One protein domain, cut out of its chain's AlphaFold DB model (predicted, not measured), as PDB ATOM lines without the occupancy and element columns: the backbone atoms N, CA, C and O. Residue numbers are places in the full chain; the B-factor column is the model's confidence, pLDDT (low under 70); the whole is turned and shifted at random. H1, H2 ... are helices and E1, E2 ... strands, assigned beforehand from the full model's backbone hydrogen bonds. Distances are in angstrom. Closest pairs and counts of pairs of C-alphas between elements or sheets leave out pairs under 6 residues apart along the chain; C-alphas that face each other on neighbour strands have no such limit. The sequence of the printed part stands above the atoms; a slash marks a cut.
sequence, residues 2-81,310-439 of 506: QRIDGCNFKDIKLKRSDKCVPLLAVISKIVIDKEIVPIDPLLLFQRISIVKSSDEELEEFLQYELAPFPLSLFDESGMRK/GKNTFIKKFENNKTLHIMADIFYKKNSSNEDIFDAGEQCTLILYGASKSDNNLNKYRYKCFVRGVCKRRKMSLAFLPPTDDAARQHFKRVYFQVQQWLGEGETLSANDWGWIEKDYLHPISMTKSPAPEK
ATOM      1  N   GLN A   2     -22.651 -62.002  -4.499       44.75
ATOM      2  CA  GLN A   2     -22.867 -62.135  -3.039       44.75
ATOM      3  C   GLN A   2     -23.548 -63.430  -2.531       44.75
ATOM      4  O   GLN A   2     -23.563 -63.660  -1.332       44.75
ATOM      5  N   ARG A   3     -24.133 -64.273  -3.395       53.25
ATOM      6  CA  ARG A   3     -24.839 -65.504  -2.975       53.25
ATOM      7  C   ARG A   3     -23.941 -66.735  -2.814       53.25
ATOM      8  O   ARG A   3     -24.445 -67.783  -2.431       53.25
ATOM      9  N   ILE A   4     -22.667 -66.636  -3.187       61.28
ATOM     10  CA  ILE A   4     -21.753 -67.786  -3.264       61.28
ATOM     11  C   ILE A   4     -20.608 -67.652  -2.251       61.28
ATOM     12  O   ILE A   4     -20.073 -68.661  -1.799       61.28
ATOM     13  N   ASP A   5     -20.272 -66.426  -1.836       48.66
ATOM     14  CA  ASP A   5     -19.241 -66.190  -0.824       48.66
ATOM     15  C   ASP A   5     -19.657 -66.768   0.535       48.66
ATOM     16  O   ASP A   5     -20.726 -66.464   1.063       48.66
ATOM     17  N   GLY A   6     -18.799 -67.628   1.092       66.62
ATOM     18  CA  GLY A   6     -18.981 -68.249   2.409       66.62
ATOM     19  C   GLY A   6     -19.909 -69.470   2.456       66.62
ATOM     20  O   GLY A   6     -20.089 -70.035   3.532       66.62
ATOM     21  N   CYS A   7     -20.479 -69.913   1.328       70.25
ATOM     22  CA  CYS A   7     -21.361 -71.086   1.284       70.25
ATOM     23  C   CYS A   7     -20.601 -72.377   0.933       70.25
ATOM     24  O   CYS A   7     -19.691 -72.378   0.104       70.25
ATOM     25  N   ASN A   8     -21.000 -73.503   1.531       73.94
ATOM     26  CA  ASN A   8     -20.439 -74.817   1.214       73.94
ATOM     27  C   ASN A   8     -21.001 -75.322  -0.127       73.94
ATOM     28  O   ASN A   8     -22.182 -75.136  -0.412       73.94
ATOM     29  N   PHE A   9     -20.182 -75.979  -0.956       60.28
ATOM     30  CA  PHE A   9     -20.533 -76.295  -2.354       60.28
ATOM     31  C   PHE A   9     -21.839 -77.098  -2.495       60.28
ATOM     32  O   PHE A   9     -22.632 -76.857  -3.400       60.28
ATOM     33  N   LYS A  10     -22.092 -78.009  -1.550       72.19
ATOM     34  CA  LYS A  10     -23.302 -78.845  -1.478       72.19
ATOM     35  C   LYS A  10     -24.601 -78.067  -1.217       72.19
ATOM     36  O   LYS A  10     -25.677 -78.570  -1.525       72.19
ATOM     37  N   ASP A  11     -24.500 -76.856  -0.671       72.88
ATOM     38  CA  ASP A  11     -25.641 -76.025  -0.272       72.88
ATOM     39  C   ASP A  11     -25.994 -74.978  -1.349       72.88
ATOM     40  O   ASP A  11     -27.006 -74.277  -1.253       72.88
ATOM     41  N   ILE A  12     -25.193 -74.895  -2.420       72.31
ATOM     42  CA  ILE A  12     -25.416 -73.983  -3.543       72.31
ATOM     43  C   ILE A  12     -26.534 -74.538  -4.435       72.31
ATOM     44  O   ILE A  12     -26.342 -75.469  -5.216       72.31
ATOM     45  N   LYS A  13     -27.712 -73.911  -4.379       67.88
ATOM     46  CA  LYS A  13     -28.811 -74.161  -5.326       67.88
ATOM     47  C   LYS A  13     -28.841 -73.073  -6.400       67.88
ATOM     48  O   LYS A  13     -29.356 -71.983  -6.162       67.88
ATOM     49  N   LEU A  14     -28.314 -73.382  -7.586       66.88
ATOM     50  CA  LEU A  14     -28.379 -72.503  -8.759       66.88
ATOM     51  C   LEU A  14     -29.741 -72.640  -9.450       66.88
ATOM     52  O   LEU A  14     -30.156 -73.738  -9.823       66.88
ATOM     53  N   LYS A  15     -30.447 -71.526  -9.641       66.44
ATOM     54  CA  LYS A  15     -31.688 -71.475 -10.426       66.44
ATOM     55  C   LYS A  15     -31.364 -71.243 -11.904       66.44
ATOM     56  O   LYS A  15     -30.318 -70.709 -12.250       66.44
ATOM     57  N   ARG A  16     -32.300 -71.561 -12.810       50.88
ATOM     58  CA  ARG A  16     -32.178 -71.227 -14.249       50.88
ATOM     59  C   ARG A  16     -31.987 -69.723 -14.506       50.88
ATOM     60  O   ARG A  16     -31.366 -69.364 -15.499       50.88
ATOM     61  N   SER A  17     -32.485 -68.868 -13.609       53.06
ATOM     62  CA  SER A  17     -32.249 -67.416 -13.608       53.06
ATOM     63  C   SER A  17     -30.796 -67.029 -13.320       53.06
ATOM     64  O   SER A  17     -30.391 -65.922 -13.646       53.06
ATOM     65  N   ASP A  18     -30.018 -67.933 -12.720       57.66
ATOM     66  CA  ASP A  18     -28.628 -67.715 -12.311       57.66
ATOM     67  C   ASP A  18     -27.636 -68.211 -13.384       57.66
ATOM     68  O   ASP A  18     -26.439 -68.338 -13.129       57.66
ATOM     69  N   LYS A  19     -28.125 -68.529 -14.592       56.62
ATOM     70  CA  LYS A  19     -27.303 -69.031 -15.698       56.62
ATOM     71  C   LYS A  19     -26.287 -67.964 -16.116       56.62
ATOM     72  O   LYS A  19     -26.662 -66.835 -16.428       56.62
ATOM     73  N   CYS A  20     -25.010 -68.345 -16.186       47.00
ATOM     74  CA  CYS A  20     -23.978 -67.504 -16.784       47.00
ATOM     75  C   CYS A  20     -24.370 -67.152 -18.222       47.00
ATOM     76  O   CYS A  20     -24.510 -68.026 -19.081       47.00
ATOM     77  N   VAL A  21     -24.561 -65.861 -18.466       48.84
ATOM     78  CA  VAL A  21     -24.729 -65.303 -19.806       48.84
ATOM     79  C   VAL A  21     -23.347 -65.134 -20.445       48.84
ATOM     80  O   VAL A  21     -22.394 -64.807 -19.733       48.84
ATOM     81  N   PRO A  22     -23.206 -65.345 -21.767       48.00
ATOM     82  CA  PRO A  22     -21.973 -65.012 -22.476       48.00
ATOM     83  C   PRO A  22     -21.551 -63.569 -22.182       48.00
ATOM     84  O   PRO A  22     -22.413 -62.701 -22.060       48.00
ATOM     85  N   LEU A  23     -20.244 -63.288 -22.111       42.22
ATOM     86  CA  LEU A  23     -19.730 -61.942 -21.807       42.22
ATOM     87  C   LEU A  23     -20.317 -60.870 -22.744       42.22
ATOM     88  O   LEU A  23     -20.635 -59.769 -22.301       42.22
ATOM     89  N   LEU A  24     -20.540 -61.236 -24.014       43.75
ATOM     90  CA  LEU A  24     -21.228 -60.405 -25.003       43.75
ATOM     91  C   LEU A  24     -22.614 -59.970 -24.491       43.75
ATOM     92  O   LEU A  24     -22.889 -58.782 -24.408       43.75
ATOM     93  N   ALA A  25     -23.432 -60.911 -24.008       42.94
ATOM     94  CA  ALA A  25     -24.779 -60.659 -23.486       42.94
ATOM     95  C   ALA A  25     -24.809 -59.855 -22.166       42.94
ATOM     96  O   ALA A  25     -25.864 -59.354 -21.773       42.94
ATOM     97  N   VAL A  26     -23.674 -59.712 -21.472       49.53
ATOM     98  CA  VAL A  26     -23.543 -58.842 -20.291       49.53
ATOM     99  C   VAL A  26     -23.320 -57.379 -20.699       49.53
ATOM    100  O   VAL A  26     -23.783 -56.479 -19.998       49.53
ATOM    101  N   ILE A  27     -22.651 -57.147 -21.833       48.50
ATOM    102  CA  ILE A  27     -22.264 -55.818 -22.337       48.50
ATOM    103  C   ILE A  27     -23.302 -55.273 -23.333       48.50
ATOM    104  O   ILE A  27     -23.503 -54.063 -23.413       48.50
ATOM    105  N   SER A  28     -24.002 -56.151 -24.056       59.72
ATOM    106  CA  SER A  28     -24.936 -55.793 -25.119       59.72
ATOM    107  C   SER A  28     -26.372 -56.215 -24.817       59.72
ATOM    108  O   SER A  28     -26.918 -57.107 -25.457       59.72
ATOM    109  N   LYS A  29     -27.024 -55.583 -23.839       65.44
ATOM    110  CA  LYS A  29     -28.431 -55.873 -23.534       65.44
ATOM    111  C   LYS A  29     -29.301 -54.632 -23.494       65.44
ATOM    112  O   LYS A  29     -28.877 -53.588 -23.007       65.44
ATOM    113  N   ILE A  30     -30.542 -54.797 -23.929       64.31
ATOM    114  CA  ILE A  30     -31.631 -53.854 -23.680       64.31
ATOM    115  C   ILE A  30     -32.755 -54.573 -22.935       64.31
ATOM    116  O   ILE A  30     -32.883 -55.796 -23.030       64.31
ATOM    117  N   VAL A  31     -33.545 -53.820 -22.171       62.78
ATOM    118  CA  VAL A  31     -34.733 -54.348 -21.494       62.78
ATOM    119  C   VAL A  31     -35.962 -53.900 -22.274       62.78
ATOM    120  O   VAL A  31     -36.189 -52.700 -22.403       62.78
ATOM    121  N   ILE A  32     -36.740 -54.856 -22.779       62.72
ATOM    122  CA  ILE A  32     -38.039 -54.625 -23.427       62.72
ATOM    123  C   ILE A  32     -39.068 -55.427 -22.642       62.72
ATOM    124  O   ILE A  32     -38.851 -56.610 -22.406       62.72
ATOM    125  N   ASP A  33     -40.149 -54.790 -22.189       55.34
ATOM    126  CA  ASP A  33     -41.248 -55.443 -21.458       55.34
ATOM    127  C   ASP A  33     -40.785 -56.340 -20.287       55.34
ATOM    128  O   ASP A  33     -41.372 -57.376 -19.989       55.34
ATOM    129  N   LYS A  34     -39.725 -55.907 -19.581       58.25
ATOM    130  CA  LYS A  34     -39.043 -56.615 -18.470       58.25
ATOM    131  C   LYS A  34     -38.226 -57.853 -18.876       58.25
ATOM    132  O   LYS A  34     -37.649 -58.498 -18.000       58.25
ATOM    133  N   GLU A  35     -38.091 -58.146 -20.167       55.62
ATOM    134  CA  GLU A  35     -37.194 -59.175 -20.699       55.62
ATOM    135  C   GLU A  35     -35.860 -58.585 -21.176       55.62
ATOM    136  O   GLU A  35     -35.785 -57.473 -21.697       55.62
ATOM    137  N   ILE A  36     -34.777 -59.343 -20.985       61.59
ATOM    138  CA  ILE A  36     -33.424 -58.966 -21.406       61.59
ATOM    139  C   ILE A  36     -33.190 -59.490 -22.826       61.59
ATOM    140  O   ILE A  36     -33.077 -60.701 -23.021       61.59
ATOM    141  N   VAL A  37     -33.050 -58.587 -23.799       65.38
ATOM    142  CA  VAL A  37     -32.748 -58.936 -25.194       65.38
ATOM    143  C   VAL A  37     -31.258 -58.699 -25.472       65.38
ATOM    144  O   VAL A  37     -30.799 -57.559 -25.348       65.38
ATOM    145  N   PRO A  38     -30.482 -59.739 -25.845       66.38
ATOM    146  CA  PRO A  38     -29.097 -59.560 -26.256       66.38
ATOM    147  C   PRO A  38     -29.034 -58.900 -27.639       66.38
ATOM    148  O   PRO A  38     -29.694 -59.334 -28.584       66.38
ATOM    149  N   ILE A  39     -28.209 -57.866 -27.761       75.69
ATOM    150  CA  ILE A  39     -27.888 -57.195 -29.015       75.69
ATOM    151  C   ILE A  39     -26.644 -57.862 -29.590       75.69
ATOM    152  O   ILE A  39     -25.515 -57.600 -29.169       75.69
ATOM    153  N   ASP A  40     -26.874 -58.748 -30.549       77.94
ATOM    154  CA  ASP A  40     -25.841 -59.384 -31.356       77.94
ATOM    155  C   ASP A  40     -26.107 -59.022 -32.826       77.94
ATOM    156  O   ASP A  40     -27.169 -59.379 -33.348       77.94
ATOM    157  N   PRO A  41     -25.182 -58.314 -33.504       82.25
ATOM    158  CA  PRO A  41     -25.340 -57.966 -34.910       82.25
ATOM    159  C   PRO A  41     -25.661 -59.164 -35.808       82.25
ATOM    160  O   PRO A  41     -26.497 -59.045 -36.698       82.25
ATOM    161  N   LEU A  42     -25.043 -60.328 -35.575       80.31
ATOM    162  CA  LEU A  42     -25.301 -61.525 -36.375       80.31
ATOM    163  C   LEU A  42     -26.738 -62.011 -36.183       80.31
ATOM    164  O   LEU A  42     -27.414 -62.326 -37.162       80.31
ATOM    165  N   LEU A  43     -27.218 -62.026 -34.939       77.06
ATOM    166  CA  LEU A  43     -28.596 -62.404 -34.629       77.06
ATOM    167  C   LEU A  43     -29.597 -61.416 -35.239       77.06
ATOM    168  O   LEU A  43     -30.622 -61.832 -35.774       77.06
ATOM    169  N   LEU A  44     -29.301 -60.114 -35.194       82.44
ATOM    170  CA  LEU A  44     -30.132 -59.095 -35.837       82.44
ATOM    171  C   LEU A  44     -30.173 -59.286 -37.355       82.44
ATOM    172  O   LEU A  44     -31.258 -59.259 -37.925       82.44
ATOM    173  N   PHE A  45     -29.039 -59.563 -38.005       83.06
ATOM    174  CA  PHE A  45     -29.014 -59.871 -39.438       83.06
ATOM    175  C   PHE A  45     -29.819 -61.126 -39.785       83.06
ATOM    176  O   PHE A  45     -30.568 -61.105 -40.757       83.06
ATOM    177  N   GLN A  46     -29.736 -62.186 -38.976       79.50
ATOM    178  CA  GLN A  46     -30.565 -63.384 -39.157       79.50
ATOM    179  C   GLN A  46     -32.062 -63.061 -39.062       79.50
ATOM    180  O   GLN A  46     -32.848 -63.542 -39.875       79.50
ATOM    181  N   ARG A  47     -32.466 -62.212 -38.107       80.62
ATOM    182  CA  ARG A  47     -33.860 -61.753 -37.980       80.62
ATOM    183  C   ARG A  47     -34.291 -60.907 -39.174       80.62
ATOM    184  O   ARG A  47     -35.384 -61.116 -39.683       80.62
ATOM    185  N   ILE A  48     -33.434 -60.003 -39.651       85.69
ATOM    186  CA  ILE A  48     -33.695 -59.200 -40.853       85.69
ATOM    187  C   ILE A  48     -33.966 -60.111 -42.049       85.69
ATOM    188  O   ILE A  48     -34.958 -59.906 -42.735       85.69
ATOM    189  N   SER A  49     -33.148 -61.146 -42.270       80.38
ATOM    190  CA  SER A  49     -33.339 -62.092 -43.381       80.38
ATOM    191  C   SER A  49     -34.689 -62.812 -43.368       80.38
ATOM    192  O   SER A  49     -35.110 -63.310 -44.405       80.38
ATOM    193  N   ILE A  50     -35.348 -62.882 -42.212       77.81
ATOM    194  CA  ILE A  50     -36.641 -63.544 -42.040       77.81
ATOM    195  C   ILE A  50     -37.806 -62.550 -42.116       77.81
ATOM    196  O   ILE A  50     -38.868 -62.885 -42.628       77.81
ATOM    197  N   VAL A  51     -37.634 -61.359 -41.541       78.88
ATOM    198  CA  VAL A  51     -38.723 -60.395 -41.302       78.88
ATOM    199  C   VAL A  51     -38.862 -59.368 -42.419       78.88
ATOM    200  O   VAL A  51     -39.945 -58.812 -42.592       78.88
ATOM    201  N   LYS A  52     -37.770 -59.096 -43.139       84.44
ATOM    202  CA  LYS A  52     -37.724 -58.103 -44.210       84.44
ATOM    203  C   LYS A  52     -38.729 -58.457 -45.311       84.44
ATOM    204  O   LYS A  52     -38.610 -59.518 -45.923       84.44
ATOM    205  N   SER A  53     -39.646 -57.541 -45.613       84.06
ATOM    206  CA  SER A  53     -40.613 -57.656 -46.707       84.06
ATOM    207  C   SER A  53     -40.156 -56.988 -48.007       84.06
ATOM    208  O   SER A  53     -40.618 -57.387 -49.071       84.06
ATOM    209  N   SER A  54     -39.257 -55.998 -47.957       88.88
ATOM    210  CA  SER A  54     -38.746 -55.317 -49.160       88.88
ATOM    211  C   SER A  54     -37.347 -54.720 -48.969       88.88
ATOM    212  O   SER A  54     -36.835 -54.648 -47.849       88.88
ATOM    213  N   ASP A  55     -36.693 -54.318 -50.063       87.56
ATOM    214  CA  ASP A  55     -35.380 -53.655 -50.025       87.56
ATOM    215  C   ASP A  55     -35.438 -52.286 -49.330       87.56
ATOM    216  O   ASP A  55     -34.498 -51.925 -48.622       87.56
ATOM    217  N   GLU A  56     -36.558 -51.576 -49.445       90.94
ATOM    218  CA  GLU A  56     -36.824 -50.318 -48.744       90.94
ATOM    219  C   GLU A  56     -36.852 -50.530 -47.226       90.94
ATOM    220  O   GLU A  56     -36.245 -49.766 -46.479       90.94
ATOM    221  N   GLU A  57     -37.455 -51.624 -46.749       90.38
ATOM    222  CA  GLU A  57     -37.462 -51.939 -45.316       90.38
ATOM    223  C   GLU A  57     -36.048 -52.261 -44.790       90.38
ATOM    224  O   GLU A  57     -35.687 -51.930 -43.659       90.38
ATOM    225  N   LEU A  58     -35.191 -52.864 -45.620       90.81
ATOM    226  CA  LEU A  58     -33.784 -53.053 -45.256       90.81
ATOM    227  C   LEU A  58     -33.037 -51.718 -45.142       90.81
ATOM    228  O   LEU A  58     -32.194 -51.571 -44.253       90.81
ATOM    229  N   GLU A  59     -33.331 -50.761 -46.023       93.44
ATOM    230  CA  GLU A  59     -32.807 -49.399 -45.919       93.44
ATOM    231  C   GLU A  59     -33.255 -48.736 -44.607       93.44
ATOM    232  O   GLU A  59     -32.421 -48.161 -43.904       93.44
ATOM    233  N   GLU A  60     -34.521 -48.898 -44.206       93.94
ATOM    234  CA  GLU A  60     -35.038 -48.428 -42.911       93.94
ATOM    235  C   GLU A  60     -34.314 -49.063 -41.716       93.94
ATOM    236  O   GLU A  60     -33.910 -48.365 -40.782       93.94
ATOM    237  N   PHE A  61     -34.071 -50.376 -41.743       93.38
ATOM    238  CA  PHE A  61     -33.328 -51.055 -40.679       93.38
ATOM    239  C   PHE A  61     -31.885 -50.554 -40.553       93.38
ATOM    240  O   PHE A  61     -31.353 -50.486 -39.445       93.38
ATOM    241  N   LEU A  62     -31.253 -50.163 -41.662       93.88
ATOM    242  CA  LEU A  62     -29.885 -49.637 -41.677       93.88
ATOM    243  C   LEU A  62     -29.767 -48.172 -41.235       93.88
ATOM    244  O   LEU A  62     -28.642 -47.696 -41.063       93.88
ATOM    245  N   GLN A  63     -30.889 -47.496 -40.962       95.62
ATOM    246  CA  GLN A  63     -30.913 -46.234 -40.209       95.62
ATOM    247  C   GLN A  63     -30.622 -46.433 -38.712       95.62
ATOM    248  O   GLN A  63     -30.440 -45.461 -37.981       95.62
ATOM    249  N   TYR A  64     -30.572 -47.687 -38.256       95.25
ATOM    250  CA  TYR A  64     -30.150 -48.076 -36.918       95.25
ATOM    251  C   TYR A  64     -28.732 -48.652 -36.953       95.25
ATOM    252  O   TYR A  64     -28.232 -49.118 -37.984       95.25
ATOM    253  N   GLU A  65     -28.056 -48.645 -35.806       93.38
ATOM    254  CA  GLU A  65     -26.691 -49.169 -35.750       93.38
ATOM    255  C   GLU A  65     -26.626 -50.687 -35.920       93.38
ATOM    256  O   GLU A  65     -25.592 -51.193 -36.355       93.38
ATOM    257  N   LEU A  66     -27.716 -51.404 -35.609       91.69
ATOM    258  CA  LEU A  66     -27.800 -52.870 -35.600       91.69
ATOM    259  C   LEU A  66     -26.689 -53.505 -34.747       91.69
ATOM    260  O   LEU A  66     -26.210 -54.609 -35.003       91.69
ATOM    261  N   ALA A  67     -26.262 -52.764 -33.727       88.31
ATOM    262  CA  ALA A  67     -25.166 -53.080 -32.835       88.31
ATOM    263  C   ALA A  67     -25.374 -52.355 -31.495       88.31
ATOM    264  O   ALA A  67     -26.109 -51.370 -31.440       88.31
ATOM    265  N   PRO A  68     -24.718 -52.795 -30.405       84.94
ATOM    266  CA  PRO A  68     -24.937 -52.233 -29.064       84.94
ATOM    267  C   PRO A  68     -24.511 -50.762 -28.952       84.94
ATOM    268  O   PRO A  68     -24.952 -50.046 -28.059       84.94
ATOM    269  N   PHE A  69     -23.632 -50.338 -29.854       89.94
ATOM    270  CA  PHE A  69     -23.140 -48.983 -30.050       89.94
ATOM    271  C   PHE A  69     -22.677 -48.845 -31.515       89.94
ATOM    272  O   PHE A  69     -22.389 -49.863 -32.157       89.94
ATOM    273  N   PRO A  70     -22.568 -47.620 -32.058       95.00
ATOM    274  CA  PRO A  70     -22.082 -47.364 -33.414       95.00
ATOM    275  C   PRO A  70     -20.651 -47.871 -33.618       95.00
ATOM    276  O   PRO A  70     -19.676 -47.219 -33.232       95.00
ATOM    277  N   LEU A  71     -20.506 -49.027 -34.270       93.88
ATOM    278  CA  LEU A  71     -19.206 -49.684 -34.455       93.88
ATOM    279  C   LEU A  71     -18.238 -48.883 -35.331       93.88
ATOM    280  O   LEU A  71     -17.053 -49.204 -35.355       93.88
ATOM    281  N   SER A  72     -18.701 -47.867 -36.054       95.56
ATOM    282  CA  SER A  72     -17.858 -46.959 -36.836       95.56
ATOM    283  C   SER A  72     -17.139 -45.912 -35.976       95.56
ATOM    284  O   SER A  72     -16.092 -45.415 -36.382       95.56
ATOM    285  N   LEU A  73     -17.648 -45.623 -34.773       96.88
ATOM    286  CA  LEU A  73     -17.151 -44.581 -33.863       96.88
ATOM    287  C   LEU A  73     -16.746 -45.122 -32.482       96.88
ATOM    288  O   LEU A  73     -15.993 -44.467 -31.759       96.88
ATOM    289  N   PHE A  74     -17.240 -46.298 -32.092       94.25
ATOM    290  CA  PHE A  74     -17.014 -46.910 -30.783       94.25
ATOM    291  C   PHE A  74     -16.545 -48.365 -30.909       94.25
ATOM    292  O   PHE A  74     -16.806 -49.054 -31.898       94.25
ATOM    293  N   ASP A  75     -15.826 -48.817 -29.889       89.50
ATOM    294  CA  ASP A  75     -15.490 -50.210 -29.619       89.50
ATOM    295  C   ASP A  75     -15.800 -50.549 -28.148       89.50
ATOM    296  O   ASP A  75     -16.325 -49.728 -27.395       89.50
ATOM    297  N   GLU A  76     -15.485 -51.769 -27.714       84.19
ATOM    298  CA  GLU A  76     -15.747 -52.238 -26.343       84.19
ATOM    299  C   GLU A  76     -15.017 -51.419 -25.257       84.19
ATOM    300  O   GLU A  76     -15.378 -51.450 -24.076       84.19
ATOM    301  N   SER A  77     -13.979 -50.667 -25.640       83.19
ATOM    302  CA  SER A  77     -13.239 -49.769 -24.753       83.19
ATOM    303  C   SER A  77     -13.804 -48.344 -24.721       83.19
ATOM    304  O   SER A  77     -13.311 -47.532 -23.937       83.19
ATOM    305  N   GLY A  78     -14.833 -48.035 -25.518       89.38
ATOM    306  CA  GLY A  78     -15.463 -46.719 -25.614       89.38
ATOM    307  C   GLY A  78     -15.250 -46.072 -26.982       89.38
ATOM    308  O   GLY A  78     -15.359 -46.726 -28.014       89.38
ATOM    309  N   MET A  79     -14.981 -44.764 -27.008       93.94
ATOM    310  CA  MET A  79     -14.699 -44.046 -28.256       93.94
ATOM    311  C   MET A  79     -13.465 -44.633 -28.948       93.94
ATOM    312  O   MET A  79     -12.407 -44.768 -28.325       93.94
ATOM    313  N   ARG A  80     -13.578 -44.931 -30.246       93.19
ATOM    314  CA  ARG A  80     -12.455 -45.432 -31.046       93.19
ATOM    315  C   ARG A  80     -11.307 -44.440 -31.038       93.19
ATOM    316  O   ARG A  80     -11.515 -43.233 -31.159       93.19
ATOM    317  N   LYS A  81     -10.086 -44.961 -30.965       89.62
ATOM    318  CA  LYS A  81      -8.855 -44.166 -31.000       89.62
ATOM    319  C   LYS A  81      -8.060 -44.444 -32.269       89.62
ATOM    320  O   LYS A  81      -8.023 -45.568 -32.763       89.62
ATOM    321  N   GLY A 310      -7.818 -42.722 -41.493       85.56
ATOM    322  CA  GLY A 310      -6.629 -42.091 -40.909       85.56
ATOM    323  C   GLY A 310      -6.659 -40.559 -40.964       85.56
ATOM    324  O   GLY A 310      -7.064 -39.983 -41.977       85.56
ATOM    325  N   LYS A 311      -6.151 -39.897 -39.910       88.69
ATOM    326  CA  LYS A 311      -6.110 -38.423 -39.795       88.69
ATOM    327  C   LYS A 311      -5.464 -37.749 -41.002       88.69
ATOM    328  O   LYS A 311      -6.065 -36.889 -41.637       88.69
ATOM    329  N   ASN A 312      -4.262 -38.198 -41.360       89.12
ATOM    330  CA  ASN A 312      -3.465 -37.586 -42.425       89.12
ATOM    331  C   ASN A 312      -4.160 -37.666 -43.790       89.12
ATOM    332  O   ASN A 312      -4.014 -36.762 -44.608       89.12
ATOM    333  N   THR A 313      -4.940 -38.722 -44.035       88.94
ATOM    334  CA  THR A 313      -5.715 -38.868 -45.273       88.94
ATOM    335  C   THR A 313      -6.796 -37.799 -45.367       88.94
ATOM    336  O   THR A 313      -6.950 -37.181 -46.420       88.94
ATOM    337  N   PHE A 314      -7.520 -37.545 -44.272       92.06
ATOM    338  CA  PHE A 314      -8.551 -36.512 -44.262       92.06
ATOM    339  C   PHE A 314      -7.953 -35.110 -44.362       92.06
ATOM    340  O   PHE A 314      -8.454 -34.311 -45.137       92.06
ATOM    341  N   ILE A 315      -6.838 -34.838 -43.681       92.50
ATOM    342  CA  ILE A 315      -6.155 -33.535 -43.735       92.50
ATOM    343  C   ILE A 315      -5.671 -33.214 -45.155       92.50
ATOM    344  O   ILE A 315      -5.963 -32.149 -45.685       92.50
ATOM    345  N   LYS A 316      -5.026 -34.173 -45.831       91.56
ATOM    346  CA  LYS A 316      -4.621 -34.011 -47.240       91.56
ATOM    347  C   LYS A 316      -5.808 -33.730 -48.161       91.56
ATOM    348  O   LYS A 316      -5.693 -32.949 -49.102       91.56
ATOM    349  N   LYS A 317      -6.943 -34.387 -47.907       93.56
ATOM    350  CA  LYS A 317      -8.185 -34.165 -48.657       93.56
ATOM    351  C   LYS A 317      -8.804 -32.803 -48.344       93.56
ATOM    352  O   LYS A 317      -9.370 -32.186 -49.243       93.56
ATOM    353  N   PHE A 318      -8.708 -32.368 -47.092       96.12
ATOM    354  CA  PHE A 318      -9.236 -31.104 -46.607       96.12
ATOM    355  C   PHE A 318      -8.554 -29.932 -47.299       96.12
ATOM    356  O   PHE A 318      -9.264 -29.123 -47.872       96.12
ATOM    357  N   GLU A 319      -7.218 -29.928 -47.371       95.56
ATOM    358  CA  GLU A 319      -6.405 -28.822 -47.905       95.56
ATOM    359  C   GLU A 319      -6.913 -28.219 -49.226       95.56
ATOM    360  O   GLU A 319      -6.871 -27.007 -49.428       95.56
ATOM    361  N   ASN A 320      -7.419 -29.063 -50.128       93.50
ATOM    362  CA  ASN A 320      -7.839 -28.664 -51.470       93.50
ATOM    363  C   ASN A 320      -9.367 -28.616 -51.655       93.50
ATOM    364  O   ASN A 320      -9.849 -28.489 -52.783       93.50
ATOM    365  N   ASN A 321     -10.158 -28.743 -50.586       94.94
ATOM    366  CA  ASN A 321     -11.610 -28.869 -50.672       94.94
ATOM    367  C   ASN A 321     -12.333 -27.699 -49.993       94.94
ATOM    368  O   ASN A 321     -12.667 -27.741 -48.810       94.94
ATOM    369  N   LYS A 322     -12.692 -26.697 -50.803       95.69
ATOM    370  CA  LYS A 322     -13.430 -25.501 -50.363       95.69
ATOM    371  C   LYS A 322     -14.740 -25.814 -49.632       95.69
ATOM    372  O   LYS A 322     -15.105 -25.082 -48.722       95.69
ATOM    373  N   THR A 323     -15.426 -26.899 -49.999       95.31
ATOM    374  CA  THR A 323     -16.663 -27.315 -49.315       95.31
ATOM    375  C   THR A 323     -16.366 -27.676 -47.867       95.31
ATOM    376  O   THR A 323     -17.048 -27.199 -46.969       95.31
ATOM    377  N   LEU A 324     -15.303 -28.453 -47.626       97.12
ATOM    378  CA  LEU A 324     -14.889 -28.819 -46.271       97.12
ATOM    379  C   LEU A 324     -14.482 -27.593 -45.443       97.12
ATOM    380  O   LEU A 324     -14.757 -27.570 -44.250       97.12
ATOM    381  N   HIS A 325     -13.892 -26.564 -46.062       97.88
ATOM    382  CA  HIS A 325     -13.540 -25.323 -45.362       97.88
ATOM    383  C   HIS A 325     -14.789 -24.585 -44.861       97.88
ATOM    384  O   HIS A 325     -14.858 -24.228 -43.689       97.88
ATOM    385  N   ILE A 326     -15.801 -24.430 -45.726       97.38
ATOM    386  CA  ILE A 326     -17.075 -23.779 -45.375       97.38
ATOM    387  C   ILE A 326     -17.786 -24.558 -44.261       97.38
ATOM    388  O   ILE A 326     -18.300 -23.958 -43.321       97.38
ATOM    389  N   MET A 327     -17.791 -25.894 -44.336       97.88
ATOM    390  CA  MET A 327     -18.381 -26.725 -43.282       97.88
ATOM    391  C   MET A 327     -17.609 -26.596 -41.962       97.88
ATOM    392  O   MET A 327     -18.216 -26.508 -40.899       97.88
ATOM    393  N   ALA A 328     -16.275 -26.540 -42.011       98.12
ATOM    394  CA  ALA A 328     -15.450 -26.372 -40.820       98.12
ATOM    395  C   ALA A 328     -15.668 -25.013 -40.134       98.12
ATOM    396  O   ALA A 328     -15.660 -24.969 -38.906       98.12
ATOM    397  N   ASP A 329     -15.927 -23.928 -40.880       97.88
ATOM    398  CA  ASP A 329     -16.233 -22.606 -40.301       97.88
ATOM    399  C   ASP A 329     -17.414 -22.658 -39.317       97.88
ATOM    400  O   ASP A 329     -17.408 -21.953 -38.307       97.88
ATOM    401  N   ILE A 330     -18.408 -23.518 -39.560       98.38
ATOM    402  CA  ILE A 330     -19.556 -23.696 -38.658       98.38
ATOM    403  C   ILE A 330     -19.104 -24.141 -37.263       98.38
ATOM    404  O   ILE A 330     -19.642 -23.671 -36.264       98.38
ATOM    405  N   PHE A 331     -18.071 -24.977 -37.164       98.19
ATOM    406  CA  PHE A 331     -17.589 -25.474 -35.873       98.19
ATOM    407  C   PHE A 331     -16.818 -24.427 -35.060       98.19
ATOM    408  O   PHE A 331     -16.676 -24.584 -33.848       98.19
ATOM    409  N   TYR A 332     -16.339 -23.360 -35.704       97.12
ATOM    410  CA  TYR A 332     -15.633 -22.259 -35.045       97.12
ATOM    411  C   TYR A 332     -16.576 -21.154 -34.553       97.12
ATOM    412  O   TYR A 332     -16.223 -20.415 -33.637       97.12
ATOM    413  N   LYS A 333     -17.785 -21.034 -35.114       95.75
ATOM    414  CA  LYS A 333     -18.766 -20.021 -34.693       95.75
ATOM    415  C   LYS A 333     -19.324 -20.342 -33.298       95.75
ATOM    416  O   LYS A 333     -19.846 -21.431 -33.071       95.75
ATOM    417  N   LYS A 334     -19.287 -19.358 -32.393       90.94
ATOM    418  CA  LYS A 334     -19.676 -19.477 -30.969       90.94
ATOM    419  C   LYS A 334     -21.121 -19.922 -30.708       90.94
ATOM    420  O   LYS A 334     -21.390 -20.547 -29.694       90.94
ATOM    421  N   ASN A 335     -22.048 -19.603 -31.611       89.88
ATOM    422  CA  ASN A 335     -23.483 -19.852 -31.425       89.88
ATOM    423  C   ASN A 335     -24.076 -20.671 -32.580       89.88
ATOM    424  O   ASN A 335     -25.185 -20.392 -33.034       89.88
ATOM    425  N   SER A 336     -23.319 -21.631 -33.114       95.38
ATOM    426  CA  SER A 336     -23.838 -22.520 -34.159       95.38
ATOM    427  C   SER A 336     -24.957 -23.392 -33.613       95.38
ATOM    428  O   SER A 336     -24.844 -23.961 -32.525       95.38
ATOM    429  N   SER A 337     -26.044 -23.507 -34.376       96.31
ATOM    430  CA  SER A 337     -27.154 -24.361 -33.981       96.31
ATOM    431  C   SER A 337     -26.777 -25.840 -34.100       96.31
ATOM    432  O   SER A 337     -25.874 -26.226 -34.844       96.31
ATOM    433  N   ASN A 338     -27.507 -26.694 -33.381       96.38
ATOM    434  CA  ASN A 338     -27.330 -28.141 -33.486       96.38
ATOM    435  C   ASN A 338     -27.584 -28.673 -34.903       96.38
ATOM    436  O   ASN A 338     -26.994 -29.691 -35.261       96.38
ATOM    437  N   GLU A 339     -28.439 -28.006 -35.685       97.75
ATOM    438  CA  GLU A 339     -28.723 -28.426 -37.057       97.75
ATOM    439  C   GLU A 339     -27.628 -27.976 -38.018       97.75
ATOM    440  O   GLU A 339     -27.117 -28.810 -38.752       97.75
ATOM    441  N   ASP A 340     -27.136 -26.735 -37.910       98.25
ATOM    442  CA  ASP A 340     -25.996 -26.280 -38.722       98.25
ATOM    443  C   ASP A 340     -24.764 -27.173 -38.503       98.25
ATOM    444  O   ASP A 340     -24.048 -27.526 -39.442       98.25
ATOM    445  N   ILE A 341     -24.512 -27.553 -37.244       98.44
ATOM    446  CA  ILE A 341     -23.426 -28.466 -36.868       98.44
ATOM    447  C   ILE A 341     -23.652 -29.857 -37.465       98.44
ATOM    448  O   ILE A 341     -22.696 -30.489 -37.926       98.44
ATOM    449  N   PHE A 342     -24.894 -30.347 -37.437       98.44
ATOM    450  CA  PHE A 342     -25.234 -31.639 -38.012       98.44
ATOM    451  C   PHE A 342     -25.054 -31.637 -39.528       98.44
ATOM    452  O   PHE A 342     -24.302 -32.473 -40.020       98.44
ATOM    453  N   ASP A 343     -25.634 -30.673 -40.237       98.12
ATOM    454  CA  ASP A 343     -25.540 -30.550 -41.692       98.12
ATOM    455  C   ASP A 343     -24.076 -30.442 -42.142       98.12
ATOM    456  O   ASP A 343     -23.613 -31.175 -43.023       98.12
ATOM    457  N   ALA A 344     -23.287 -29.590 -41.477       98.31
ATOM    458  CA  ALA A 344     -21.866 -29.436 -41.774       98.31
ATOM    459  C   ALA A 344     -21.056 -30.712 -41.483       98.31
ATOM    460  O   ALA A 344     -20.192 -31.115 -42.274       98.31
ATOM    461  N   GLY A 345     -21.325 -31.367 -40.350       98.25
ATOM    462  CA  GLY A 345     -20.689 -32.624 -39.965       98.25
ATOM    463  C   GLY A 345     -21.066 -33.789 -40.883       98.25
ATOM    464  O   GLY A 345     -20.207 -34.612 -41.224       98.25
ATOM    465  N   GLU A 346     -22.319 -33.839 -41.332       98.25
ATOM    466  CA  GLU A 346     -22.848 -34.836 -42.256       98.25
ATOM    467  C   GLU A 346     -22.126 -34.737 -43.597       98.25
ATOM    468  O   GLU A 346     -21.555 -35.729 -44.058       98.25
ATOM    469  N   GLN A 347     -22.039 -33.535 -44.171       97.25
ATOM    470  CA  GLN A 347     -21.307 -33.303 -45.418       97.25
ATOM    471  C   GLN A 347     -19.822 -33.670 -45.287       97.25
ATOM    472  O   GLN A 347     -19.264 -34.355 -46.152       97.25
ATOM    473  N   CYS A 348     -19.174 -33.298 -44.176       97.56
ATOM    474  CA  CYS A 348     -17.794 -33.707 -43.896       97.56
ATOM    475  C   CYS A 348     -17.638 -35.235 -43.843       97.56
ATOM    476  O   CYS A 348     -16.672 -35.781 -44.384       97.56
ATOM    477  N   THR A 349     -18.590 -35.933 -43.221       97.75
ATOM    478  CA  THR A 349     -18.575 -37.395 -43.067       97.75
ATOM    479  C   THR A 349     -18.841 -38.100 -44.394       97.75
ATOM    480  O   THR A 349     -18.104 -39.012 -44.761       97.75
ATOM    481  N   LEU A 350     -19.814 -37.640 -45.179       97.25
ATOM    482  CA  LEU A 350     -20.069 -38.135 -46.532       97.25
ATOM    483  C   LEU A 350     -18.803 -38.028 -47.394       97.25
ATOM    484  O   LEU A 350     -18.358 -39.010 -47.994       97.25
ATOM    485  N   ILE A 351     -18.136 -36.871 -47.368       95.88
ATOM    486  CA  ILE A 351     -16.866 -36.680 -48.070       95.88
ATOM    487  C   ILE A 351     -15.784 -37.617 -47.512       95.88
ATOM    488  O   ILE A 351     -15.049 -38.214 -48.304       95.88
ATOM    489  N   LEU A 352     -15.665 -37.788 -46.192       95.50
ATOM    490  CA  LEU A 352     -14.695 -38.700 -45.569       95.50
ATOM    491  C   LEU A 352     -14.854 -40.146 -46.070       95.50
ATOM    492  O   LEU A 352     -13.854 -40.790 -46.392       95.50
ATOM    493  N   TYR A 353     -16.094 -40.621 -46.203       94.88
ATOM    494  CA  TYR A 353     -16.415 -41.972 -46.674       94.88
ATOM    495  C   TYR A 353     -16.399 -42.123 -48.207       94.88
ATOM    496  O   TYR A 353     -16.571 -43.227 -48.723       94.88
ATOM    497  N   GLY A 354     -16.124 -41.046 -48.949       93.94
ATOM    498  CA  GLY A 354     -16.033 -41.081 -50.410       93.94
ATOM    499  C   GLY A 354     -17.394 -41.056 -51.104       93.94
ATOM    500  O   GLY A 354     -17.557 -41.654 -52.169       93.94
ATOM    501  N   ALA A 355     -18.379 -40.395 -50.499       94.81
ATOM    502  CA  ALA A 355     -19.671 -40.151 -51.117       94.81
ATOM    503  C   ALA A 355     -19.552 -39.225 -52.333       94.81
ATOM    504  O   ALA A 355     -18.619 -38.425 -52.451       94.81
ATOM    505  N   SER A 356     -20.488 -39.380 -53.269       92.50
ATOM    506  CA  SER A 356     -20.592 -38.503 -54.433       92.50
ATOM    507  C   SER A 356     -21.294 -37.197 -54.057       92.50
ATOM    508  O   SER A 356     -21.918 -37.103 -53.008       92.50
ATOM    509  N   LYS A 357     -21.227 -36.179 -54.919       87.88
ATOM    510  CA  LYS A 357     -21.871 -34.880 -54.648       87.88
ATOM    511  C   LYS A 357     -23.402 -34.952 -54.549       87.88
ATOM    512  O   LYS A 357     -24.000 -34.040 -53.995       87.88
ATOM    513  N   SER A 358     -24.028 -35.985 -55.113       89.88
ATOM    514  CA  SER A 358     -25.478 -36.199 -55.025       89.88
ATOM    515  C   SER A 358     -25.894 -36.958 -53.764       89.88
ATOM    516  O   SER A 358     -27.081 -37.037 -53.465       89.88
ATOM    517  N   ASP A 359     -24.939 -37.526 -53.025       92.62
ATOM    518  CA  ASP A 359     -25.198 -38.133 -51.728       92.62
ATOM    519  C   ASP A 359     -25.211 -37.022 -50.672       92.62
ATOM    520  O   ASP A 359     -24.178 -36.427 -50.383       92.62
ATOM    521  N   ASN A 360     -26.386 -36.739 -50.111       92.94
ATOM    522  CA  ASN A 360     -26.610 -35.651 -49.155       92.94
ATOM    523  C   ASN A 360     -27.315 -36.111 -47.870       92.94
ATOM    524  O   ASN A 360     -27.848 -35.286 -47.146       92.94
ATOM    525  N   ASN A 361     -27.367 -37.421 -47.627       96.31
ATOM    526  CA  ASN A 361     -27.983 -37.995 -46.440       96.31
ATOM    527  C   ASN A 361     -27.174 -39.209 -45.985       96.31
ATOM    528  O   ASN A 361     -26.937 -40.145 -46.762       96.31
ATOM    529  N   LEU A 362     -26.752 -39.196 -44.726       96.56
ATOM    530  CA  LEU A 362     -25.847 -40.185 -44.161       96.56
ATOM    531  C   LEU A 362     -26.471 -41.575 -44.094       96.56
ATOM    532  O   LEU A 362     -25.806 -42.545 -44.448       96.56
ATOM    533  N   ASN A 363     -27.744 -41.676 -43.712       97.00
ATOM    534  CA  ASN A 363     -28.452 -42.953 -43.608       97.00
ATOM    535  C   ASN A 363     -28.662 -43.599 -44.988       97.00
ATOM    536  O   ASN A 363     -28.338 -44.773 -45.177       97.00
ATOM    537  N   LYS A 364     -29.083 -42.820 -45.992       96.06
ATOM    538  CA  LYS A 364     -29.180 -43.301 -47.384       96.06
ATOM    539  C   LYS A 364     -27.817 -43.748 -47.912       96.06
ATOM    540  O   LYS A 364     -27.684 -44.793 -48.552       96.06
ATOM    541  N   TYR A 365     -26.763 -42.981 -47.632       97.00
ATOM    542  CA  TYR A 365     -25.411 -43.352 -48.042       97.00
ATOM    543  C   TYR A 365     -24.889 -44.589 -47.291       97.00
ATOM    544  O   TYR A 365     -24.225 -45.439 -47.889       97.00
ATOM    545  N   ARG A 366     -25.247 -44.753 -46.012       96.00
ATOM    546  CA  ARG A 366     -24.960 -45.944 -45.204       96.00
ATOM    547  C   ARG A 366     -25.534 -47.204 -45.846       96.00
ATOM    548  O   ARG A 366     -24.799 -48.184 -45.997       96.00
ATOM    549  N   TYR A 367     -26.786 -47.160 -46.304       95.12
ATOM    550  CA  TYR A 367     -27.398 -48.249 -47.069       95.12
ATOM    551  C   TYR A 367     -26.628 -48.545 -48.365       95.12
ATOM    552  O   TYR A 367     -26.229 -49.687 -48.609       95.12
ATOM    553  N   LYS A 368     -26.287 -47.514 -49.152       94.06
ATOM    554  CA  LYS A 368     -25.459 -47.678 -50.365       94.06
ATOM    555  C   LYS A 368     -24.106 -48.332 -50.063       94.06
ATOM    556  O   LYS A 368     -23.654 -49.190 -50.825       94.06
ATOM    557  N   CYS A 369     -23.439 -47.951 -48.972       93.12
ATOM    558  CA  CYS A 369     -22.191 -48.573 -48.520       93.12
ATOM    559  C   CYS A 369     -22.380 -50.052 -48.178       93.12
ATOM    560  O   CYS A 369     -21.550 -50.876 -48.575       93.12
ATOM    561  N   PHE A 370     -23.476 -50.390 -47.496       92.38
ATOM    562  CA  PHE A 370     -23.819 -51.767 -47.166       92.38
ATOM    563  C   PHE A 370     -24.003 -52.617 -48.430       92.38
ATOM    564  O   PHE A 370     -23.271 -53.591 -48.619       92.38
ATOM    565  N   VAL A 371     -24.877 -52.198 -49.349       91.00
ATOM    566  CA  VAL A 371     -25.120 -52.909 -50.617       91.00
ATOM    567  C   VAL A 371     -23.812 -53.099 -51.393       91.00
ATOM    568  O   VAL A 371     -23.458 -54.213 -51.779       91.00
ATOM    569  N   ARG A 372     -23.012 -52.033 -51.543       89.50
ATOM    570  CA  ARG A 372     -21.723 -52.089 -52.255       89.50
ATOM    571  C   ARG A 372     -20.736 -53.073 -51.635       89.50
ATOM    572  O   ARG A 372     -20.003 -53.731 -52.374       89.50
ATOM    573  N   GLY A 373     -20.637 -53.137 -50.309       86.38
ATOM    574  CA  GLY A 373     -19.680 -54.040 -49.673       86.38
ATOM    575  C   GLY A 373     -20.113 -55.505 -49.753       86.38
ATOM    576  O   GLY A 373     -19.247 -56.357 -49.962       86.38
ATOM    577  N   VAL A 374     -21.423 -55.788 -49.691       84.62
ATOM    578  CA  VAL A 374     -21.969 -57.141 -49.895       84.62
ATOM    579  C   VAL A 374     -21.668 -57.612 -51.320       84.62
ATOM    580  O   VAL A 374     -21.092 -58.686 -51.502       84.62
ATOM    581  N   CYS A 375     -21.914 -56.768 -52.330       83.19
ATOM    582  CA  CYS A 375     -21.611 -57.087 -53.731       83.19
ATOM    583  C   CYS A 375     -20.121 -57.373 -53.988       83.19
ATOM    584  O   CYS A 375     -19.777 -58.150 -54.875       83.19
ATOM    585  N   LYS A 376     -19.213 -56.784 -53.199       79.44
ATOM    586  CA  LYS A 376     -17.757 -56.977 -53.333       79.44
ATOM    587  C   LYS A 376     -17.229 -58.262 -52.675       79.44
ATOM    588  O   LYS A 376     -16.011 -58.424 -52.609       79.44
ATOM    589  N   ARG A 377     -18.102 -59.155 -52.174       62.25
ATOM    590  CA  ARG A 377     -17.759 -60.426 -51.489       62.25
ATOM    591  C   ARG A 377     -16.740 -60.267 -50.350       62.25
ATOM    592  O   ARG A 377     -16.000 -61.193 -50.025       62.25
ATOM    593  N   ARG A 378     -16.669 -59.083 -49.737       65.75
ATOM    594  CA  ARG A 378     -15.830 -58.842 -48.557       65.75
ATOM    595  C   ARG A 378     -16.612 -59.255 -47.318       65.75
ATOM    596  O   ARG A 378     -17.818 -59.035 -47.262       65.75
ATOM    597  N   LYS A 379     -15.931 -59.803 -46.306       67.88
ATOM    598  CA  LYS A 379     -16.529 -60.000 -44.978       67.88
ATOM    599  C   LYS A 379     -16.989 -58.634 -44.465       67.88
ATOM    600  O   LYS A 379     -16.159 -57.801 -44.098       67.88
ATOM    601  N   MET A 380     -18.294 -58.387 -44.509       73.06
ATOM    602  CA  MET A 380     -18.858 -57.106 -44.110       73.06
ATOM    603  C   MET A 380     -18.851 -57.012 -42.587       73.06
ATOM    604  O   MET A 380     -19.351 -57.894 -41.895       73.06
ATOM    605  N   SER A 381     -18.288 -55.926 -42.074       84.94
ATOM    606  CA  SER A 381     -18.456 -55.513 -40.684       84.94
ATOM    607  C   SER A 381     -19.193 -54.184 -40.679       84.94
ATOM    608  O   SER A 381     -18.841 -53.291 -41.453       84.94
ATOM    609  N   LEU A 382     -20.170 -54.034 -39.782       89.69
ATOM    610  CA  LEU A 382     -20.894 -52.775 -39.579       89.69
ATOM    611  C   LEU A 382     -19.948 -51.609 -39.246       89.69
ATOM    612  O   LEU A 382     -20.268 -50.464 -39.532       89.69
ATOM    613  N   ALA A 383     -18.749 -51.890 -38.720       91.94
ATOM    614  CA  ALA A 383     -17.735 -50.870 -38.458       91.94
ATOM    615  C   ALA A 383     -17.255 -50.135 -39.725       91.94
ATOM    616  O   ALA A 383     -16.830 -48.989 -39.625       91.94
ATOM    617  N   PHE A 384     -17.310 -50.769 -40.906       91.81
ATOM    618  CA  PHE A 384     -16.926 -50.133 -42.178       91.81
ATOM    619  C   PHE A 384     -17.987 -49.176 -42.726       91.81
ATOM    620  O   PHE A 384     -17.703 -48.434 -43.667       91.81
ATOM    621  N   LEU A 385     -19.206 -49.215 -42.192       94.75
ATOM    622  CA  LEU A 385     -20.267 -48.314 -42.610       94.75
ATOM    623  C   LEU A 385     -20.057 -46.924 -41.983       94.75
ATOM    624  O   LEU A 385     -19.484 -46.825 -40.893       94.75
ATOM    625  N   PRO A 386     -20.509 -45.839 -42.632       96.44
ATOM    626  CA  PRO A 386     -20.623 -44.549 -41.957       96.44
ATOM    627  C   PRO A 386     -21.564 -44.672 -40.755       96.44
ATOM    628  O   PRO A 386     -22.478 -45.494 -40.816       96.44
ATOM    629  N   PRO A 387     -21.361 -43.912 -39.661       97.56
ATOM    630  CA  PRO A 387     -22.319 -43.884 -38.553       97.56
ATOM    631  C   PRO A 387     -23.725 -43.521 -39.045       97.56
ATOM    632  O   PRO A 387     -23.876 -42.900 -40.093       97.56
ATOM    633  N   THR A 388     -24.746 -43.917 -38.293       98.06
ATOM    634  CA  THR A 388     -26.109 -43.397 -38.481       98.06
ATOM    635  C   THR A 388     -26.161 -41.899 -38.195       98.06
ATOM    636  O   THR A 388     -25.299 -41.369 -37.491       98.06
ATOM    637  N   ASP A 389     -27.181 -41.213 -38.711       97.44
ATOM    638  CA  ASP A 389     -27.456 -39.802 -38.413       97.44
ATOM    639  C   ASP A 389     -27.456 -39.499 -36.903       97.44
ATOM    640  O   ASP A 389     -26.827 -38.544 -36.448       97.44
ATOM    641  N   ASP A 390     -28.098 -40.355 -36.114       97.88
ATOM    642  CA  ASP A 390     -28.228 -40.229 -34.668       97.88
ATOM    643  C   ASP A 390     -26.872 -40.335 -33.953       97.88
ATOM    644  O   ASP A 390     -26.500 -39.457 -33.169       97.88
ATOM    645  N   ALA A 391     -26.082 -41.362 -34.274       98.12
ATOM    646  CA  ALA A 391     -24.735 -41.511 -33.729       98.12
ATOM    647  C   ALA A 391     -23.797 -40.378 -34.183       98.12
ATOM    648  O   ALA A 391     -23.001 -39.853 -33.392       98.12
ATOM    649  N   ALA A 392     -23.897 -39.976 -35.452       98.44
ATOM    650  CA  ALA A 392     -23.110 -38.902 -36.038       98.44
ATOM    651  C   ALA A 392     -23.400 -37.560 -35.355       98.44
ATOM    652  O   ALA A 392     -22.466 -36.853 -34.982       98.44
ATOM    653  N   ARG A 393     -24.671 -37.255 -35.074       98.25
ATOM    654  CA  ARG A 393     -25.089 -36.045 -34.354       98.25
ATOM    655  C   ARG A 393     -24.428 -35.934 -32.983       98.25
ATOM    656  O   ARG A 393     -23.914 -34.873 -32.635       98.25
ATOM    657  N   GLN A 394     -24.364 -37.032 -32.226       98.38
ATOM    658  CA  GLN A 394     -23.672 -37.037 -30.931       98.38
ATOM    659  C   GLN A 394     -22.161 -36.826 -31.079       98.38
ATOM    660  O   GLN A 394     -21.550 -36.127 -30.272       98.38
ATOM    661  N   HIS A 395     -21.544 -37.398 -32.117       98.50
ATOM    662  CA  HIS A 395     -20.135 -37.144 -32.426       98.50
ATOM    663  C   HIS A 395     -19.881 -35.676 -32.775       98.50
ATOM    664  O   HIS A 395     -18.993 -35.067 -32.185       98.50
ATOM    665  N   PHE A 396     -20.682 -35.078 -33.658       98.69
ATOM    666  CA  PHE A 396     -20.506 -33.685 -34.081       98.69
ATOM    667  C   PHE A 396     -20.716 -32.696 -32.935       98.69
ATOM    668  O   PHE A 396     -19.941 -31.750 -32.812       98.69
ATOM    669  N   LYS A 397     -21.671 -32.962 -32.035       98.25
ATOM    670  CA  LYS A 397     -21.827 -32.210 -30.784       98.25
ATOM    671  C   LYS A 397     -20.541 -32.192 -29.952       98.25
ATOM    672  O   LYS A 397     -20.099 -31.127 -29.532       98.25
ATOM    673  N   ARG A 398     -19.900 -33.352 -29.763       98.00
ATOM    674  CA  ARG A 398     -18.630 -33.437 -29.021       98.00
ATOM    675  C   ARG A 398     -17.481 -32.745 -29.748       98.00
ATOM    676  O   ARG A 398     -16.645 -32.129 -29.096       98.00
ATOM    677  N   VAL A 399     -17.435 -32.833 -31.081       98.25
ATOM    678  CA  VAL A 399     -16.443 -32.118 -31.906       98.25
ATOM    679  C   VAL A 399     -16.589 -30.613 -31.722       98.25
ATOM    680  O   VAL A 399     -15.598 -29.948 -31.437       98.25
ATOM    681  N   TYR A 400     -17.813 -30.095 -31.827       98.19
ATOM    682  CA  TYR A 400     -18.111 -28.688 -31.595       98.19
ATOM    683  C   TYR A 400     -17.688 -28.253 -30.194       98.19
ATOM    684  O   TYR A 400     -16.885 -27.336 -30.053       98.19
ATOM    685  N   PHE A 401     -18.139 -28.983 -29.171       96.50
ATOM    686  CA  PHE A 401     -17.773 -28.718 -27.784       96.50
ATOM    687  C   PHE A 401     -16.259 -28.652 -27.597       96.50
ATOM    688  O   PHE A 401     -15.757 -27.681 -27.046       96.50
ATOM    689  N   GLN A 402     -15.511 -29.633 -28.110       96.44
ATOM    690  CA  GLN A 402     -14.059 -29.653 -27.963       96.44
ATOM    691  C   GLN A 402     -13.369 -28.478 -28.670       96.44
ATOM    692  O   GLN A 402     -12.424 -27.911 -28.123       96.44
ATOM    693  N   VAL A 403     -13.833 -28.098 -29.865       97.38
ATOM    694  CA  VAL A 403     -13.304 -26.928 -30.583       97.38
ATOM    695  C   VAL A 403     -13.555 -25.655 -29.775       97.38
ATOM    696  O   VAL A 403     -12.623 -24.882 -29.570       97.38
ATOM    697  N   GLN A 404     -14.766 -25.465 -29.249       95.94
ATOM    698  CA  GLN A 404     -15.115 -24.289 -28.447       95.94
ATOM    699  C   GLN A 404     -14.338 -24.229 -27.118       95.94
ATOM    700  O   GLN A 404     -13.881 -23.158 -26.727       95.94
ATOM    701  N   GLN A 405     -14.091 -25.373 -26.466       92.94
ATOM    702  CA  GLN A 405     -13.223 -25.453 -25.281       92.94
ATOM    703  C   GLN A 405     -11.798 -24.967 -25.594       92.94
ATOM    704  O   GLN A 405     -11.246 -24.154 -24.857       92.94
ATOM    705  N   TRP A 406     -11.211 -25.409 -26.713       95.31
ATOM    706  CA  TRP A 406      -9.879 -24.949 -27.127       95.31
ATOM    707  C   TRP A 406      -9.839 -23.471 -27.522       95.31
ATOM    708  O   TRP A 406      -8.809 -22.831 -27.337       95.31
ATOM    709  N   LEU A 407     -10.946 -22.917 -28.023       94.19
ATOM    710  CA  LEU A 407     -11.081 -21.488 -28.325       94.19
ATOM    711  C   LEU A 407     -11.323 -20.619 -27.076       94.19
ATOM    712  O   LEU A 407     -11.372 -19.399 -27.197       94.19
ATOM    713  N   GLY A 408     -11.446 -21.220 -25.887       90.31
ATOM    714  CA  GLY A 408     -11.666 -20.503 -24.627       90.31
ATOM    715  C   GLY A 408     -13.133 -20.197 -24.312       90.31
ATOM    716  O   GLY A 408     -13.409 -19.484 -23.358       90.31
ATOM    717  N   GLU A 409     -14.082 -20.759 -25.063       86.81
ATOM    718  CA  GLU A 409     -15.528 -20.550 -24.866       86.81
ATOM    719  C   GLU A 409     -16.172 -21.626 -23.979       86.81
ATOM    720  O   GLU A 409     -17.393 -21.720 -23.835       86.81
ATOM    721  N   GLY A 410     -15.337 -22.462 -23.371       75.31
ATOM    722  CA  GLY A 410     -15.749 -23.685 -22.710       75.31
ATOM    723  C   GLY A 410     -16.673 -23.517 -21.506       75.31
ATOM    724  O   GLY A 410     -17.547 -24.352 -21.293       75.31
ATOM    725  N   GLU A 411     -16.514 -22.435 -20.747       76.12
ATOM    726  CA  GLU A 411     -17.327 -22.154 -19.553       76.12
ATOM    727  C   GLU A 411     -18.784 -21.819 -19.897       76.12
ATOM    728  O   GLU A 411     -19.669 -21.945 -19.054       76.12
ATOM    729  N   THR A 412     -19.051 -21.427 -21.146       81.00
ATOM    730  CA  THR A 412     -20.401 -21.084 -21.616       81.00
ATOM    731  C   THR A 412     -21.206 -22.300 -22.076       81.00
ATOM    732  O   THR A 412     -22.406 -22.181 -22.326       81.00
ATOM    733  N   LEU A 413     -20.573 -23.474 -22.181       87.44
ATOM    734  CA  LEU A 413     -21.180 -24.686 -22.723       87.44
ATOM    735  C   LEU A 413     -21.269 -25.784 -21.659       87.44
ATOM    736  O   LEU A 413     -20.282 -26.155 -21.029       87.44
ATOM    737  N   SER A 414     -22.448 -26.388 -21.524       90.25
ATOM    738  CA  SER A 414     -22.655 -27.557 -20.666       90.25
ATOM    739  C   SER A 414     -22.396 -28.848 -21.438       90.25
ATOM    740  O   SER A 414     -23.031 -29.107 -22.459       90.25
ATOM    741  N   ALA A 415     -21.504 -29.709 -20.941       90.88
ATOM    742  CA  ALA A 415     -21.182 -30.979 -21.599       90.88
ATOM    743  C   ALA A 415     -22.430 -31.847 -21.879       90.88
ATOM    744  O   ALA A 415     -22.483 -32.518 -22.912       90.88
ATOM    745  N   ASN A 416     -23.445 -31.791 -21.005       92.12
ATOM    746  CA  ASN A 416     -24.686 -32.563 -21.140       92.12
ATOM    747  C   ASN A 416     -25.508 -32.182 -22.385       92.12
ATOM    748  O   ASN A 416     -26.178 -33.033 -22.969       92.12
ATOM    749  N   ASP A 417     -25.402 -30.938 -22.855       92.44
ATOM    750  CA  ASP A 417     -26.078 -30.495 -24.080       92.44
ATOM    751  C   ASP A 417     -25.323 -30.941 -25.345       92.44
ATOM    752  O   ASP A 417     -25.899 -31.090 -26.434       92.44
ATOM    753  N   TRP A 418     -24.032 -31.249 -25.185       95.38
ATOM    754  CA  TRP A 418     -23.074 -31.464 -26.265       95.38
ATOM    755  C   TRP A 418     -22.518 -32.892 -26.339       95.38
ATOM    756  O   TRP A 418     -21.333 -33.121 -26.589       95.38
ATOM    757  N   GLY A 419     -23.405 -33.878 -26.203       95.00
ATOM    758  CA  GLY A 419     -23.102 -35.279 -26.516       95.00
ATOM    759  C   GLY A 419     -22.408 -36.047 -25.392       95.00
ATOM    760  O   GLY A 419     -21.792 -37.091 -25.655       95.00
ATOM    761  N   TRP A 420     -22.529 -35.548 -24.161       95.38
ATOM    762  CA  TRP A 420     -22.133 -36.218 -22.926       95.38
ATOM    763  C   TRP A 420     -23.334 -36.420 -22.006       95.38
ATOM    764  O   TRP A 420     -24.342 -35.737 -22.129       95.38
ATOM    765  N   ILE A 421     -23.226 -37.378 -21.093       93.31
ATOM    766  CA  ILE A 421     -24.209 -37.619 -20.042       93.31
ATOM    767  C   ILE A 421     -23.491 -37.852 -18.716       93.31
ATOM    768  O   ILE A 421     -22.583 -38.684 -18.623       93.31
ATOM    769  N   GLU A 422     -23.899 -37.117 -17.689       89.69
ATOM    770  CA  GLU A 422     -23.401 -37.284 -16.327       89.69
ATOM    771  C   GLU A 422     -24.035 -38.514 -15.659       89.69
ATOM    772  O   GLU A 422     -25.256 -38.678 -15.628       89.69
ATOM    773  N   LYS A 423     -23.182 -39.405 -15.149       85.38
ATOM    774  CA  LYS A 423     -23.545 -40.507 -14.246       85.38
ATOM    775  C   LYS A 423     -22.642 -40.418 -13.013       85.38
ATOM    776  O   LYS A 423     -22.632 -39.388 -12.352       85.38
ATOM    777  N   ASP A 424     -21.821 -41.437 -12.758       82.50
ATOM    778  CA  ASP A 424     -20.729 -41.358 -11.777       82.50
ATOM    779  C   ASP A 424     -19.610 -40.410 -12.257       82.50
ATOM    780  O   ASP A 424     -18.900 -39.803 -11.462       82.50
ATOM    781  N   TYR A 425     -19.462 -40.282 -13.579       84.19
ATOM    782  CA  TYR A 425     -18.614 -39.323 -14.288       84.19
ATOM    783  C   TYR A 425     -19.258 -38.991 -15.648       84.19
ATOM    784  O   TYR A 425     -20.307 -39.544 -15.994       84.19
ATOM    785  N   LEU A 426     -18.660 -38.095 -16.440       89.50
ATOM    786  CA  LEU A 426     -19.157 -37.789 -17.789       89.50
ATOM    787  C   LEU A 426     -18.869 -38.936 -18.770       89.50
ATOM    788  O   LEU A 426     -17.715 -39.264 -19.060       89.50
ATOM    789  N   HIS A 427     -19.929 -39.514 -19.333       90.69
ATOM    790  CA  HIS A 427     -19.855 -40.532 -20.378       90.69
ATOM    791  C   HIS A 427     -20.233 -39.954 -21.745       90.69
ATOM    792  O   HIS A 427     -21.189 -39.186 -21.832       90.69
ATOM    793  N   PRO A 428     -19.553 -40.347 -22.835       94.75
ATOM    794  CA  PRO A 428     -19.978 -39.957 -24.171       94.75
ATOM    795  C   PRO A 428     -21.288 -40.668 -24.531       94.75
ATOM    796  O   PRO A 428     -21.399 -41.889 -24.397       94.75
ATOM    797  N   ILE A 429     -22.267 -39.918 -25.037       94.94
ATOM    798  CA  ILE A 429     -23.490 -40.491 -25.605       94.94
ATOM    799  C   ILE A 429     -23.130 -41.082 -26.969       94.94
ATOM    800  O   ILE A 429     -22.743 -40.358 -27.886       94.94
ATOM    801  N   SER A 430     -23.211 -42.402 -27.119       94.38
ATOM    802  CA  SER A 430     -22.850 -43.047 -28.386       94.38
ATOM    803  C   SER A 430     -23.950 -42.923 -29.441       94.38
ATOM    804  O   SER A 430     -23.645 -42.720 -30.608       94.38
ATOM    805  N   MET A 431     -25.212 -43.034 -29.023       94.19
ATOM    806  CA  MET A 431     -26.430 -42.902 -29.830       94.19
ATOM    807  C   MET A 431     -27.620 -42.664 -28.882       94.19
ATOM    808  O   MET A 431     -27.504 -42.953 -27.689       94.19
ATOM    809  N   THR A 432     -28.732 -42.129 -29.383       95.38
ATOM    810  CA  THR A 432     -29.973 -41.906 -28.616       95.38
ATOM    811  C   THR A 432     -31.113 -42.827 -29.044       95.38
ATOM    812  O   THR A 432     -31.971 -43.156 -28.225       95.38
ATOM    813  N   LYS A 433     -31.102 -43.298 -30.297       93.12
ATOM    814  CA  LYS A 433     -32.029 -44.315 -30.794       93.12
ATOM    815  C   LYS A 433     -31.716 -45.679 -30.167       93.12
ATOM    816  O   LYS A 433     -30.598 -45.966 -29.733       93.12
ATOM    817  N   SER A 434     -32.725 -46.548 -30.160       90.31
ATOM    818  CA  SER A 434     -32.546 -47.967 -29.836       90.31
ATOM    819  C   SER A 434     -31.507 -48.609 -30.777       90.31
ATOM    820  O   SER A 434     -31.422 -48.204 -31.934       90.31
ATOM    821  N   PRO A 435     -30.743 -49.635 -30.353       87.62
ATOM    822  CA  PRO A 435     -29.791 -50.346 -31.217       87.62
ATOM    823  C   PRO A 435     -30.365 -50.886 -32.537       87.62
ATOM    824  O   PRO A 435     -29.634 -51.047 -33.513       87.62
ATOM    825  N   ALA A 436     -31.658 -51.203 -32.556       89.00
ATOM    826  CA  ALA A 436     -32.390 -51.707 -33.710       89.00
ATOM    827  C   ALA A 436     -33.873 -51.291 -33.607       89.00
ATOM    828  O   ALA A 436     -34.333 -50.957 -32.508       89.00
ATOM    829  N   PRO A 437     -34.636 -51.331 -34.714       89.75
ATOM    830  CA  PRO A 437     -36.077 -51.135 -34.679       89.75
ATOM    831  C   PRO A 437     -36.757 -52.154 -33.764       89.75
ATOM    832  O   PRO A 437     -36.363 -53.322 -33.687       89.75
ATOM    833  N   GLU A 438     -37.838 -51.722 -33.122       84.12
ATOM    834  CA  GLU A 438     -38.613 -52.544 -32.194       84.12
ATOM    835  C   GLU A 438     -39.101 -53.852 -32.831       84.12
ATOM    836  O   GLU A 438     -38.992 -54.908 -32.210       84.12
ATOM    837  N   LYS A 439     -39.515 -53.809 -34.107       83.12
ATOM    838  CA  LYS A 439     -39.880 -54.992 -34.905       83.12
ATOM    839  C   LYS A 439     -38.797 -56.076 -34.836       83.12
ATOM    840  O   LYS A 439     -39.095 -57.221 -34.510       83.12
TER     841      LYS A 439
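Overview. This is residues 2 to 81 and 310 to 439 of the 506 residues of an uncharacterized protein of Cyphomyrmex costatus (UniProt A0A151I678). At one end of a long, loose model, H5 folds back on H6 as a helical hairpin and H8 crosses H6, with H7 packed by its first turn on H6 and H4 beside the group. Toward the other end come H2, H1 and the small hairpin of E1 and E2, then a tail of which residues 5 to 11 and 15 to 20 stick out; residues 62 to 81, with no named element, wind through the middle. The printed part has 210 residues, with eight named helices and four named strands in the order H1 E1 E2 H2 H3 H4 H5 H6 H7 H8 E3 E4; the class is mostly helix, helices holding 91 and strands 14 of the 105 residues in named elements, and both two-stranded sheets, E1 - E2 and E3 - E4, are antiparallel. The whole is loose, with a radius of gyration of the C-alphas of 20.9 A, and elongated, spanning 72 by 47 by 31 A.

Along the chain. E1, residues 29 to 32, begins at C-alpha 29 (-28.431, -55.873, -23.534), and E2 is residues 35 to 38. Around them in the chain are H1, residues 23 to 27, H2, residues 41 to 51 and 15.0 A long, and H3, residues 55 to 61. After the cut come H4, residues 311 to 319, H5, residues 322 to 332, 15.8 A, H6, residues 338 to 353, 22.0 A, and H7, residues 362 to 375, 19.9 A. H8, residues 389 to 406, is the longest helix at 25.6 A and begins at C-alpha 389 (-27.456, -39.802, -38.413). E3 is residues 420 to 422, and E4, residues 426 to 428, ends at C-alpha 428 (-19.978, -39.957, -24.171).

Arrangement. In the hairpin E1 and E2, N 30 and O 37 are within hydrogen-bond range at 3.1 A. H2 is close to H3 but not clearly touching, with C-alphas 48 and 58 closest at 7.6 A. H3 is likewise close to H7, Glu 59 to Tyr 367, 5.6 A between C-alphas. The hub is H6. It touches H5, closest C-alphas 327 and 344 at 4.7 A, at a steep tilt of 39 degrees, opposite ways. It touches H8, closest C-alphas 342 and 393 at 5.7 A, about perpendicular at 74 degrees. H7 touches it with residues 362 to 365 alone, C-alphas 346 and 362 closest at 6.4 A. H4 is close to H5 but not clearly touching, C-alphas 318 and 324 at 6.1 A. In the hairpin E3 and E4, N 421 and O 427 are 2.8 A apart, within hydrogen-bond range. Each helix but H5, with 4 of 7, has every O i to N i+4 pair within hydrogen-bond range.

Size, cuts and confidence. The C-alphas farthest apart, of Lys 10 and Lys 322, are 73.0 A apart. Residues 82 to 309 are not printed, and C-alphas 81 and 310 are 10.4 A apart across the cut. The links H7 to H8 and H8 to E3 are long. Mean pLDDT of the printed part is 85.5, with residues 2 to 6, 9, 13 to 38 and 377 to 379 under 70.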